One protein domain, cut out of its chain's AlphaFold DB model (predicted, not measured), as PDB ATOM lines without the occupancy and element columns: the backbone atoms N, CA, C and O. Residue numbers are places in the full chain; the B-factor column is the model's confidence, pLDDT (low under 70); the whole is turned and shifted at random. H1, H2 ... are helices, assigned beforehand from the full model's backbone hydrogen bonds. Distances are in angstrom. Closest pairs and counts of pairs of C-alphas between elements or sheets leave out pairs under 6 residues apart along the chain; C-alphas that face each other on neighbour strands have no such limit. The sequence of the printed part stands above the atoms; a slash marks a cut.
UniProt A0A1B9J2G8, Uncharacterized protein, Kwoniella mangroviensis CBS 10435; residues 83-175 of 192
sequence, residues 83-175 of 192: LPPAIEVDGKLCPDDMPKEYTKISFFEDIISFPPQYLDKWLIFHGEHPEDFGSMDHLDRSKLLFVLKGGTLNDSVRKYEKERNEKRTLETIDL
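Overview. This is residues 83 to 175 of the 192 residues of an uncharacterized protein of Kwoniella mangroviensis CBS 10435 (UniProt A0A1B9J2G8). Long helix H5 runs out from a compact head, its residues 165 to 175 sticking out as an arm; in the head H4 is the middle, with H2 side by side and short H1 packed on it. The 93 printed residues have five named helices, H1 to H5, and no named strand: all helix. The whole is only just compact, close to loose, radius of gyration of the C-alphas 14.4 A, spanning 50 by 27 by 21 A.

Along the chain. Find C-alpha 155 at (194.788, 187.150, 176.098); H5 runs 30.1 A to C-alpha 175 at (191.220, 157.318, 177.549). H4 is residues 138 to 148, 15.3 A; H2, 116 to 125, 14.2 A; H1, 108 to 112, 6.3 A; H3, 130 to 133, 5.5 A.

Arrangement. At residues 156 to 157 alone, H5 only just touches H1, with 3 pairs of C-alphas within 8 A, the closest Phe 108 and Val 157 at 6.9 A. H4 touches H1, closest C-alphas Ser 142 and Ile 112, 5.6 A. H4 touches H2, closest C-alphas Leu 145 and Leu 123, 6.1 A, at a shallow tilt of 26 degrees, the same way. H3 is close but not clearly touching H2. Every O i to N i+4 pair is within hydrogen-bond range in H1, H2, H4 and H5; H3 is too short for one.

Size, cuts and confidence. The printed part has no cut and no long link between helices. The farthest C-alphas, Gly 91 and Leu 175, are 50.9 A apart. Residues 173 to 175 have pLDDT under 70.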
ATOM      1  N   LEU A  83     200.032 193.915 165.822       89.75
ATOM      2  CA  LEU A  83     201.482 193.816 165.717       89.75
ATOM      3  C   LEU A  83     202.102 195.114 165.177       89.75
ATOM      4  O   LEU A  83     201.448 195.867 164.441       89.75
ATOM      5  N   PRO A  84     203.379 195.379 165.510       88.25
ATOM      6  CA  PRO A  84     204.112 196.482 164.913       88.25
ATOM      7  C   PRO A  84     204.174 196.356 163.383       88.25
ATOM      8  O   PRO A  84     204.039 195.259 162.833       88.25
ATOM      9  N   PRO A  85     204.404 197.478 162.674       85.62
ATOM     10  CA  PRO A  85     204.638 197.460 161.239       85.62
ATOM     11  C   PRO A  85     205.735 196.459 160.870       85.62
ATOM     12  O   PRO A  85     206.710 196.296 161.606       85.62
ATOM     13  N   ALA A  86     205.583 195.812 159.713       83.25
ATOM     14  CA  ALA A  86     206.558 194.846 159.229       83.25
ATOM     15  C   ALA A  86     207.948 195.486 159.109       83.25
ATOM     16  O   ALA A  86     208.103 196.565 158.536       83.25
ATOM     17  N   ILE A  87     208.946 194.793 159.649       77.75
ATOM     18  CA  ILE A  87     210.350 195.180 159.555       77.75
ATOM     19  C   ILE A  87     210.935 194.470 158.341       77.75
ATOM     20  O   ILE A  87     210.636 193.299 158.100       77.75
ATOM     21  N   GLU A  88     211.765 195.177 157.583       83.94
ATOM     22  CA  GLU A  88     212.506 194.565 156.489       83.94
ATOM     23  C   GLU A  88     213.550 193.584 157.036       83.94
ATOM     24  O   GLU A  88     214.395 193.953 157.853       83.94
ATOM     25  N   VAL A  89     213.510 192.345 156.550       82.31
ATOM     26  CA  VAL A  89     214.558 191.338 156.737       82.31
ATOM     27  C   VAL A  89     215.245 191.171 155.388       82.31
ATOM     28  O   VAL A  89     214.586 190.887 154.388       82.31
ATOM     29  N   ASP A  90     216.548 191.454 155.331       84.06
ATOM     30  CA  ASP A  90     217.351 191.437 154.098       84.06
ATOM     31  C   ASP A  90     216.728 192.225 152.923       84.06
ATOM     32  O   ASP A  90     216.809 191.835 151.757       84.06
ATOM     33  N   GLY A  91     216.077 193.355 153.231       86.31
ATOM     34  CA  GLY A  91     215.422 194.229 152.246       86.31
ATOM     35  C   GLY A  91     214.072 193.719 151.727       86.31
ATOM     36  O   GLY A  91     213.533 194.275 150.771       86.31
ATOM     37  N   LYS A  92     213.510 192.669 152.338       91.69
ATOM     38  CA  LYS A  92     212.182 192.127 152.025       91.69
ATOM     39  C   LYS A  92     211.250 192.262 153.227       91.69
ATOM     40  O   LYS A  92     211.684 192.215 154.370       91.69
ATOM     41  N   LEU A  93     209.949 192.388 152.971       91.19
ATOM     42  CA  LEU A  93     208.916 192.464 154.019       91.19
ATOM     43  C   LEU A  93     208.222 191.120 154.287       91.19
ATOM     44  O   LEU A  93     207.515 190.983 155.286       91.19
ATOM     45  N   CYS A  94     208.376 190.145 153.387       93.06
ATOM     46  CA  CYS A  94     207.750 188.830 153.477       93.06
ATOM     47  C   CYS A  94     208.588 187.748 152.770       93.06
ATOM     48  O   CYS A  94     209.416 188.091 151.920       93.06
ATOM     49  N   PRO A  95     208.345 186.455 153.072       94.69
ATOM     50  CA  PRO A  95     208.971 185.341 152.371       94.69
ATOM     51  C   PRO A  95     208.640 185.341 150.878       94.69
ATOM     52  O   PRO A  95     207.594 185.844 150.452       94.69
ATOM     53  N   ASP A  96     209.504 184.701 150.092       93.75
ATOM     54  CA  ASP A  96     209.271 184.499 148.666       93.75
ATOM     55  C   ASP A  96     208.101 183.523 148.414       93.75
ATOM     56  O   ASP A  96     207.838 182.579 149.175       93.75
ATOM     57  N   ASP A  97     207.376 183.762 147.317       91.75
ATOM     58  CA  ASP A  97     206.221 182.967 146.878       91.75
ATOM     59  C   ASP A  97     205.122 182.824 147.942       91.75
ATOM     60  O   ASP A  97     204.536 181.748 148.125       91.75
ATOM     61  N   MET A  98     204.864 183.904 148.684       93.31
ATOM     62  CA  MET A  98     203.822 183.948 149.701       93.31
ATOM     63  C   MET A  98     202.504 184.487 149.111       93.31
ATOM     64  O   MET A  98     202.464 185.640 148.670       93.31
ATOM     65  N   PRO A  99     201.411 183.692 149.064       94.06
ATOM     66  CA  PRO A  99     200.086 184.178 148.697       94.06
ATOM     67  C   PRO A  99     199.694 185.470 149.410       94.06
ATOM     68  O   PRO A  99     199.913 185.622 150.611       94.06
ATOM     69  N   LYS A 100     199.056 186.385 148.668       92.31
ATOM     70  CA  LYS A 100     198.724 187.742 149.136       92.31
ATOM     71  C   LYS A 100     197.987 187.761 150.477       92.31
ATOM     72  O   LYS A 100     198.276 188.624 151.299       92.31
ATOM     73  N   GLU A 101     197.084 186.814 150.707       92.19
ATOM     74  CA  GLU A 101     196.293 186.701 151.940       92.19
ATOM     75  C   GLU A 101     197.129 186.426 153.199       92.19
ATOM     76  O   GLU A 101     196.736 186.834 154.283       92.19
ATOM     77  N   TYR A 102     198.319 185.842 153.055       92.81
ATOM     78  CA  TYR A 102     199.222 185.516 154.165       92.81
ATOM     79  C   TYR A 102     200.472 186.414 154.215       92.81
ATOM     80  O   TYR A 102     201.404 186.163 154.981       92.81
ATOM     81  N   THR A 103     200.529 187.456 153.376       91.56
ATOM     82  CA  THR A 103     201.629 188.442 153.399       91.56
ATOM     83  C   THR A 103     201.458 189.479 154.504       91.56
ATOM     84  O   THR A 103     202.443 190.016 155.008       91.56
ATOM     85  N   LYS A 104     200.210 189.771 154.887       90.31
ATOM     86  CA  LYS A 104     199.870 190.774 155.896       90.31
ATOM     87  C   LYS A 104     199.469 190.075 157.182       90.31
ATOM     88  O   LYS A 104     198.495 189.338 157.199       90.31
ATOM     89  N   ILE A 105     200.224 190.341 158.239       91.25
ATOM     90  CA  ILE A 105     199.994 189.792 159.573       91.25
ATOM     91  C   ILE A 105     199.808 190.976 160.504       91.25
ATOM     92  O   ILE A 105     200.724 191.787 160.634       91.25
ATOM     93  N   SER A 106     198.629 191.087 161.105       90.31
ATOM     94  CA  SER A 106     198.311 192.153 162.054       90.31
ATOM     95  C   SER A 106     198.016 191.592 163.439       90.31
ATOM     96  O   SER A 106     198.347 192.239 164.422       90.31
ATOM     97  N   PHE A 107     197.451 190.391 163.541       92.50
ATOM     98  CA  PHE A 107     197.045 189.785 164.809       92.50
ATOM     99  C   PHE A 107     197.508 188.330 164.928       92.50
ATOM    100  O   PHE A 107     197.992 187.727 163.967       92.50
ATOM    101  N   PHE A 108     197.364 187.749 166.121       92.81
ATOM    102  CA  PHE A 108     197.714 186.344 166.350       92.81
ATOM    103  C   PHE A 108     196.801 185.395 165.560       92.81
ATOM    104  O   PHE A 108     197.241 184.360 165.065       92.81
ATOM    105  N   GLU A 109     195.539 185.781 165.400       92.62
ATOM    106  CA  GLU A 109     194.509 185.060 164.657       92.62
ATOM    107  C   GLU A 109     194.880 184.902 163.176       92.62
ATOM    108  O   GLU A 109     194.605 183.860 162.577       92.62
ATOM    109  N   ASP A 110     195.574 185.890 162.602       93.44
ATOM    110  CA  ASP A 110     196.095 185.789 161.239       93.44
ATOM    111  C   ASP A 110     197.115 184.646 161.161       93.44
ATOM    112  O   ASP A 110     197.040 183.803 160.270       93.44
ATOM    113  N   ILE A 111     198.015 184.555 162.146       93.88
ATOM    114  CA  ILE A 111     199.090 183.556 162.186       93.88
ATOM    115  C   ILE A 111     198.554 182.148 162.435       93.88
ATOM    116  O   ILE A 111     198.958 181.207 161.753       93.88
ATOM    117  N   ILE A 112     197.663 181.972 163.414       93.81
ATOM    118  CA  ILE A 112     197.154 180.635 163.760       93.81
ATOM    119  C   ILE A 112     196.354 180.025 162.602       93.81
ATOM    120  O   ILE A 112     196.309 178.804 162.458       93.81
ATOM    121  N   SER A 113     195.771 180.873 161.745       93.94
ATOM    122  CA  SER A 113     195.038 180.464 160.545       93.94
ATOM    123  C   SER A 113     195.933 180.012 159.384       93.94
ATOM    124  O   SER A 113     195.427 179.461 158.403       93.94
ATOM    125  N   PHE A 114     197.252 180.223 159.471       94.56
ATOM    126  CA  PHE A 114     198.164 179.859 158.395       94.56
ATOM    127  C   PHE A 114     198.187 178.347 158.167       94.56
ATOM    128  O   PHE A 114     198.300 177.571 159.116       94.56
ATOM    129  N   PRO A 115     198.181 177.903 156.902       95.62
ATOM    130  CA  PRO A 115     198.626 176.565 156.549       95.62
ATOM    131  C   PRO A 115     200.056 176.306 157.060       95.62
ATOM    132  O   PRO A 115     200.900 177.205 156.949       95.62
ATOM    133  N   PRO A 116     200.374 175.090 157.552       94.25
ATOM    134  CA  PRO A 116     201.689 174.778 158.118       94.25
ATOM    135  C   PRO A 116     202.861 175.157 157.207       94.25
ATOM    136  O   PRO A 116     203.825 175.752 157.672       94.25
ATOM    137  N   GLN A 117     202.744 174.921 155.894       94.44
ATOM    138  CA  GLN A 117     203.822 175.236 154.953       94.44
ATOM    139  C   GLN A 117     204.154 176.734 154.867       94.44
ATOM    140  O   GLN A 117     205.283 177.102 154.552       94.44
ATOM    141  N   TYR A 118     203.182 177.612 155.113       95.81
ATOM    142  CA  TYR A 118     203.385 179.059 155.051       95.81
ATOM    143  C   TYR A 118     203.866 179.618 156.383       95.81
ATOM    144  O   TYR A 118     204.655 180.561 156.400       95.81
ATOM    145  N   LEU A 119     203.452 178.994 157.486       95.38
ATOM    146  CA  LEU A 119     204.021 179.257 158.798       95.38
ATOM    147  C   LEU A 119     205.524 178.938 158.813       95.38
ATOM    148  O   LEU A 119     206.316 179.780 159.227       95.38
ATOM    149  N   ASP A 120     205.922 177.795 158.253       95.31
ATOM    150  CA  ASP A 120     207.331 177.393 158.161       95.31
ATOM    151  C   ASP A 120     208.154 178.361 157.302       95.31
ATOM    152  O   ASP A 120     209.249 178.760 157.693       95.31
ATOM    153  N   LYS A 121     207.608 178.821 156.165       95.44
ATOM    154  CA  LYS A 121     208.256 179.857 155.341       95.44
ATOM    155  C   LYS A 121     208.503 181.148 156.121       95.44
ATOM    156  O   LYS A 121     209.557 181.757 155.963       95.44
ATOM    157  N   TRP A 122     207.540 181.577 156.933       95.19
ATOM    158  CA  TRP A 122     207.691 182.768 157.766       95.19
ATOM    159  C   TRP A 122     208.732 182.583 158.871       95.19
ATOM    160  O   TRP A 122     209.508 183.504 159.109       95.19
ATOM    161  N   LEU A 123     208.787 181.414 159.512       94.94
ATOM    162  CA  LEU A 123     209.810 181.108 160.516       94.94
ATOM    163  C   LEU A 123     211.217 181.127 159.899       94.94
ATOM    164  O   LEU A 123     212.094 181.830 160.397       94.94
ATOM    165  N   ILE A 124     211.400 180.467 158.751       94.94
ATOM    166  CA  ILE A 124     212.675 180.464 158.011       94.94
ATOM    167  C   ILE A 124     213.075 181.879 157.587       94.94
ATOM    168  O   ILE A 124     214.237 182.260 157.696       94.94
ATOM    169  N   PHE A 125     212.114 182.688 157.135       94.56
ATOM    170  CA  PHE A 125     212.353 184.084 156.771       94.56
ATOM    171  C   PHE A 125     212.874 184.928 157.942       94.56
ATOM    172  O   PHE A 125     213.621 185.875 157.722       94.56
ATOM    173  N   HIS A 126     212.521 184.575 159.178       91.19
ATOM    174  CA  HIS A 126     213.036 185.220 160.386       91.19
ATOM    175  C   HIS A 126     214.305 184.563 160.954       91.19
ATOM    176  O   HIS A 126     214.765 184.970 162.018       91.19
ATOM    177  N   GLY A 127     214.907 183.614 160.227       90.25
ATOM    178  CA  GLY A 127     216.185 182.994 160.576       90.25
ATOM    179  C   GLY A 127     216.080 181.712 161.402       90.25
ATOM    180  O   GLY A 127     217.108 181.200 161.829       90.25
ATOM    181  N   GLU A 128     214.875 181.181 161.614       93.00
ATOM    182  CA  GLU A 128     214.688 179.907 162.315       93.00
ATOM    183  C   GLU A 128     215.028 178.723 161.401       93.00
ATOM    184  O   GLU A 128     214.629 178.688 160.230       93.00
ATOM    185  N   HIS A 129     215.713 177.707 161.932       92.06
ATOM    186  CA  HIS A 129     215.999 176.495 161.172       92.06
ATOM    187  C   HIS A 129     214.908 175.433 161.383       92.06
ATOM    188  O   HIS A 129     214.421 175.262 162.499       92.06
ATOM    189  N   PRO A 130     214.536 174.652 160.346       91.06
ATOM    190  CA  PRO A 130     213.518 173.600 160.468       91.06
ATOM    191  C   PRO A 130     213.790 172.560 161.557       91.06
ATOM    192  O   PRO A 130     212.863 171.916 162.037       91.06
ATOM    193  N   GLU A 131     215.051 172.386 161.943       90.88
ATOM    194  CA  GLU A 131     215.459 171.492 163.027       90.88
ATOM    195  C   GLU A 131     214.996 172.003 164.401       90.88
ATOM    196  O   GLU A 131     214.619 171.196 165.250       90.88
ATOM    197  N   ASP A 132     214.938 173.326 164.590       87.88
ATOM    198  CA  ASP A 132     214.586 173.963 165.862       87.88
ATOM    199  C   ASP A 132     213.079 173.899 166.133       87.88
ATOM    200  O   ASP A 132     212.642 173.684 167.264       87.88
ATOM    201  N   PHE A 133     212.264 174.042 165.083       88.81
ATOM    202  CA  PHE A 133     210.804 174.056 165.192       88.81
ATOM    203  C   PHE A 133     210.115 172.803 164.641       88.81
ATOM    204  O   PHE A 133     208.895 172.677 164.753       88.81
ATOM    205  N   GLY A 134     210.856 171.851 164.074       86.69
ATOM    206  CA  GLY A 134     210.292 170.655 163.440       86.69
ATOM    207  C   GLY A 134     209.517 169.745 164.399       86.69
ATOM    208  O   GLY A 134     208.584 169.061 163.983       86.69
ATOM    209  N   SER A 135     209.858 169.761 165.692       89.50
ATOM    210  CA  SER A 135     209.118 169.045 166.740       89.50
ATOM    211  C   SER A 135     207.993 169.864 167.380       89.50
ATOM    212  O   SER A 135     207.242 169.328 168.197       89.50
ATOM    213  N   MET A 136     207.891 171.160 167.070       92.06
ATOM    214  CA  MET A 136     206.856 172.030 167.622       92.06
ATOM    215  C   MET A 136     205.528 171.779 166.915       92.06
ATOM    216  O   MET A 136     205.460 171.598 165.696       92.06
ATOM    217  N   ASP A 137     204.438 171.808 167.676       92.31
ATOM    218  CA  ASP A 137     203.124 171.766 167.054       92.31
ATOM    219  C   ASP A 137     202.760 173.113 166.414       92.31
ATOM    220  O   ASP A 137     203.502 174.095 166.476       92.31
ATOM    221  N   HIS A 138     201.623 173.145 165.722       93.12
ATOM    222  CA  HIS A 138     201.188 174.338 164.997       93.12
ATOM    223  C   HIS A 138     201.041 175.558 165.910       93.12
ATOM    224  O   HIS A 138     201.501 176.637 165.560       93.12
ATOM    225  N   LEU A 139     200.454 175.380 167.098       93.56
ATOM    226  CA  LEU A 139     200.237 176.481 168.031       93.56
ATOM    227  C   LEU A 139     201.567 177.045 168.537       93.56
ATOM    228  O   LEU A 139     201.725 178.262 168.612       93.56
ATOM    229  N   ASP A 140     202.512 176.175 168.881       92.81
ATOM    230  CA  ASP A 140     203.808 176.599 169.405       92.81
ATOM    231  C   ASP A 140     204.639 177.310 168.312       92.81
ATOM    232  O   ASP A 140     205.205 178.373 168.573       92.81
ATOM    233  N   ARG A 141     204.576 176.844 167.052       94.88
ATOM    234  CA  ARG A 141     205.132 177.562 165.883       94.88
ATOM    235  C   ARG A 141     204.467 178.918 165.639       94.88
ATOM    236  O   ARG A 141     205.151 179.901 165.361       94.88
ATOM    237  N   SER A 142     203.143 179.003 165.772       95.00
ATOM    238  CA  SER A 142     202.413 180.267 165.624       95.00
ATOM    239  C   SER A 142     202.812 181.281 166.692       95.00
ATOM    240  O   SER A 142     202.995 182.456 166.378       95.00
ATOM    241  N   LYS A 143     202.989 180.849 167.948       93.38
ATOM    242  CA  LYS A 143     203.482 181.720 169.026       93.38
ATOM    243  C   LYS A 143     204.896 182.203 168.760       93.38
ATOM    244  O   LYS A 143     205.162 183.384 168.959       93.38
ATOM    245  N   LEU A 144     205.777 181.313 168.302       92.88
ATOM    246  CA  LEU A 144     207.143 181.676 167.946       92.88
ATOM    247  C   LEU A 144     207.143 182.781 166.884       92.88
ATOM    248  O   LEU A 144     207.725 183.839 167.112       92.88
ATOM    249  N   LEU A 145     206.396 182.602 165.787       93.50
ATOM    250  CA  LEU A 145     206.278 183.642 164.762       93.50
ATOM    251  C   LEU A 145     205.673 184.941 165.317       93.50
ATOM    252  O   LEU A 145     206.129 186.028 164.963       93.50
ATOM    253  N   PHE A 146     204.672 184.853 166.196       92.44
ATOM    254  CA  PHE A 146     204.066 186.032 166.814       92.44
ATOM    255  C   PHE A 146     205.082 186.839 167.623       92.44
ATOM    256  O   PHE A 146     205.141 188.058 167.483       92.44
ATOM    257  N   VAL A 147     205.929 186.169 168.408       89.38
ATOM    258  CA  VAL A 147     207.000 186.809 169.185       89.38
ATOM    259  C   VAL A 147     208.084 187.387 168.272       89.38
ATOM    260  O   VAL A 147     208.487 188.531 168.469       89.38
ATOM    261  N   LEU A 148     208.504 186.658 167.231       89.00
ATOM    262  CA  LEU A 148     209.471 187.149 166.235       89.00
ATOM    263  C   LEU A 148     208.974 188.410 165.510       89.00
ATOM    264  O   LEU A 148     209.763 189.271 165.127       89.00
ATOM    265  N   LYS A 149     207.652 188.553 165.374       88.25
ATOM    266  CA  LYS A 149     206.975 189.735 164.825       88.25
ATOM    267  C   LYS A 149     206.779 190.870 165.839       88.25
ATOM    268  O   LYS A 149     206.158 191.872 165.499       88.25
ATOM    269  N   GLY A 150     207.292 190.738 167.063       85.88
ATOM    270  CA  GLY A 150     207.166 191.738 168.127       85.88
ATOM    271  C   GLY A 150     205.885 191.624 168.955       85.88
ATOM    272  O   GLY A 150     205.534 192.558 169.676       85.88
ATOM    273  N   GLY A 151     205.173 190.503 168.846       85.56
ATOM    274  CA  GLY A 151     204.007 190.213 169.662       85.56
ATOM    275  C   GLY A 151     204.366 189.809 171.091       85.56
ATOM    276  O   GLY A 151     205.456 189.314 171.375       85.56
ATOM    277  N   THR A 152     203.423 190.008 172.007       83.06
ATOM    278  CA  THR A 152     203.527 189.606 173.417       83.06
ATOM    279  C   THR A 152     202.468 188.554 173.734       83.06
ATOM    280  O   THR A 152     201.436 188.490 173.074       83.06
ATOM    281  N   LEU A 153     202.701 187.695 174.731       77.25
ATOM    282  CA  LEU A 153     201.705 186.700 175.155       77.25
ATOM    283  C   LEU A 153     200.492 187.401 175.792       77.25
ATOM    284  O   LEU A 153     200.445 187.605 177.007       77.25
ATOM    285  N   ASN A 154     199.532 187.780 174.954       77.62
ATOM    286  CA  ASN A 154     198.297 188.460 175.318       77.62
ATOM    287  C   ASN A 154     197.142 187.463 175.514       77.62
ATOM    288  O   ASN A 154     197.299 186.242 175.382       77.62
ATOM    289  N   ASP A 155     195.959 187.983 175.830       72.88
ATOM    290  CA  ASP A 155     194.788 187.150 176.098       72.88
ATOM    291  C   ASP A 155     194.317 186.347 174.872       72.88
ATOM    292  O   ASP A 155     193.830 185.226 175.044       72.88
ATOM    293  N   SER A 156     194.543 186.836 173.645       72.31
ATOM    294  CA  SER A 156     194.297 186.057 172.421       72.31
ATOM    295  C   SER A 156     195.154 184.795 172.383       72.31
ATOM    296  O   SER A 156     194.624 183.702 172.188       72.31
ATOM    297  N   VAL A 157     196.461 184.897 172.644       80.44
ATOM    298  CA  VAL A 157     197.343 183.717 172.682       80.44
ATOM    299  C   VAL A 157     196.916 182.748 173.792       80.44
ATOM    300  O   VAL A 157     196.814 181.538 173.563       80.44
ATOM    301  N   ARG A 158     196.599 183.275 174.981       84.56
ATOM    302  CA  ARG A 158     196.158 182.473 176.136       84.56
ATOM    303  C   ARG A 158     194.843 181.745 175.887       84.56
ATOM    304  O   ARG A 158     194.659 180.636 176.387       84.56
ATOM    305  N   LYS A 159     193.931 182.330 175.107       82.81
ATOM    306  CA  LYS A 159     192.680 181.676 174.709       82.81
ATOM    307  C   LYS A 159     192.960 180.367 173.969       82.81
ATOM    308  O   LYS A 159     192.430 179.329 174.359       82.81
ATOM    309  N   TYR A 160     193.840 180.390 172.968       82.25
ATOM    310  CA  TYR A 160     194.203 179.185 172.212       82.25
ATOM    311  C   TYR A 160     194.978 178.162 173.055       82.25
ATOM    312  O   TYR A 160     194.793 176.957 172.890       82.25
ATOM    313  N   GLU A 161     195.812 178.614 173.997       86.88
ATOM    314  CA  GLU A 161     196.451 177.721 174.973       86.88
ATOM    315  C   GLU A 161     195.433 177.011 175.857       86.88
ATOM    316  O   GLU A 161     195.516 175.796 176.045       86.88
ATOM    317  N   LYS A 162     194.459 177.761 176.379       86.00
ATOM    318  CA  LYS A 162     193.387 177.221 177.207       86.00
ATOM    319  C   LYS A 162     192.567 176.193 176.430       86.00
ATOM    320  O   LYS A 162     192.397 175.083 176.922       86.00
ATOM    321  N   GLU A 163     192.158 176.508 175.200       85.38
ATOM    322  CA  GLU A 163     191.419 175.580 174.331       85.38
ATOM    323  C   GLU A 163     192.218 174.298 174.021       85.38
ATOM    324  O   GLU A 163     191.663 173.197 174.055       85.38
ATOM    325  N   ARG A 164     193.530 174.403 173.752       86.69
ATOM    326  CA  ARG A 164     194.412 173.233 173.555       86.69
ATOM    327  C   ARG A 164     194.508 172.388 174.823       86.69
ATOM    328  O   ARG A 164     194.416 171.163 174.747       86.69
ATOM    329  N   ASN A 165     194.697 173.027 175.974       85.19
ATOM    330  CA  ASN A 165     194.824 172.337 177.255       85.19
ATOM    331  C   ASN A 165     193.524 171.625 177.636       85.19
ATOM    332  O   ASN A 165     193.588 170.469 178.039       85.19
ATOM    333  N   GLU A 166     192.369 172.270 177.447       85.88
ATOM    334  CA  GLU A 166     191.042 171.683 177.674       85.88
ATOM    335  C   GLU A 166     190.780 170.470 176.772       85.88
ATOM    336  O   GLU A 166     190.290 169.444 177.243       85.88
ATOM    337  N   LYS A 167     191.163 170.537 175.489       83.25
ATOM    338  CA  LYS A 167     191.066 169.379 174.584       83.25
ATOM    339  C   LYS A 167     191.922 168.206 175.062       83.25
ATOM    340  O   LYS A 167     191.426 167.086 175.132       83.25
ATOM    341  N   ARG A 168     193.170 168.459 175.469       83.69
ATOM    342  CA  ARG A 168     194.069 167.412 175.983       83.69
ATOM    343  C   ARG A 168     193.560 166.777 177.276       83.69
ATOM    344  O   ARG A 168     193.666 165.560 177.436       83.69
ATOM    345  N   THR A 169     193.009 167.560 178.206       79.25
ATOM    346  CA  THR A 169     192.410 166.998 179.426       79.25
ATOM    347  C   THR A 169     191.185 166.153 179.110       79.25
ATOM    348  O   THR A 169     191.066 165.067 179.671       79.25
ATOM    349  N   LEU A 170     190.314 166.588 178.195       77.31
ATOM    350  CA  LEU A 170     189.165 165.789 177.754       77.31
ATOM    351  C   LEU A 170     189.597 164.463 177.107       77.31
ATOM    352  O   LEU A 170     189.097 163.413 177.503       77.31
ATOM    353  N   GLU A 171     190.580 164.485 176.205       73.94
ATOM    354  CA  GLU A 171     191.135 163.276 175.575       73.94
ATOM    355  C   GLU A 171     191.740 162.309 176.608       73.94
ATOM    356  O   GLU A 171     191.537 161.097 176.538       73.94
ATOM    357  N   THR A 172     192.430 162.833 177.626       72.56
ATOM    358  CA  THR A 172     193.009 162.020 178.711       72.56
ATOM    359  C   THR A 172     191.929 161.389 179.600       72.56
ATOM    360  O   THR A 172     192.053 160.243 180.040       72.56
ATOM    361  N   ILE A 173     190.845 162.124 179.868       68.12
ATOM    362  CA  ILE A 173     189.695 161.627 180.635       68.12
ATOM    363  C   ILE A 173     188.941 160.542 179.853       68.12
ATOM    364  O   ILE A 173     188.502 159.559 180.448       68.12
ATOM    365  N   ASP A 174     188.803 160.679 178.536       62.03
ATOM    366  CA  ASP A 174     188.147 159.660 177.710       62.03
ATOM    367  C   ASP A 174     188.987 158.378 177.595       62.03
ATOM    368  O   ASP A 174     188.433 157.283 177.691       62.03
ATOM    369  N   LEU A 175     190.320 158.481 177.526       58.47
ATOM    370  CA  LEU A 175     191.220 157.318 177.549       58.47
ATOM    371  C   LEU A 175     191.212 156.564 178.891       58.47
ATOM    372  O   LEU A 175     191.442 155.358 178.923       58.47
TER     373      LEU A 175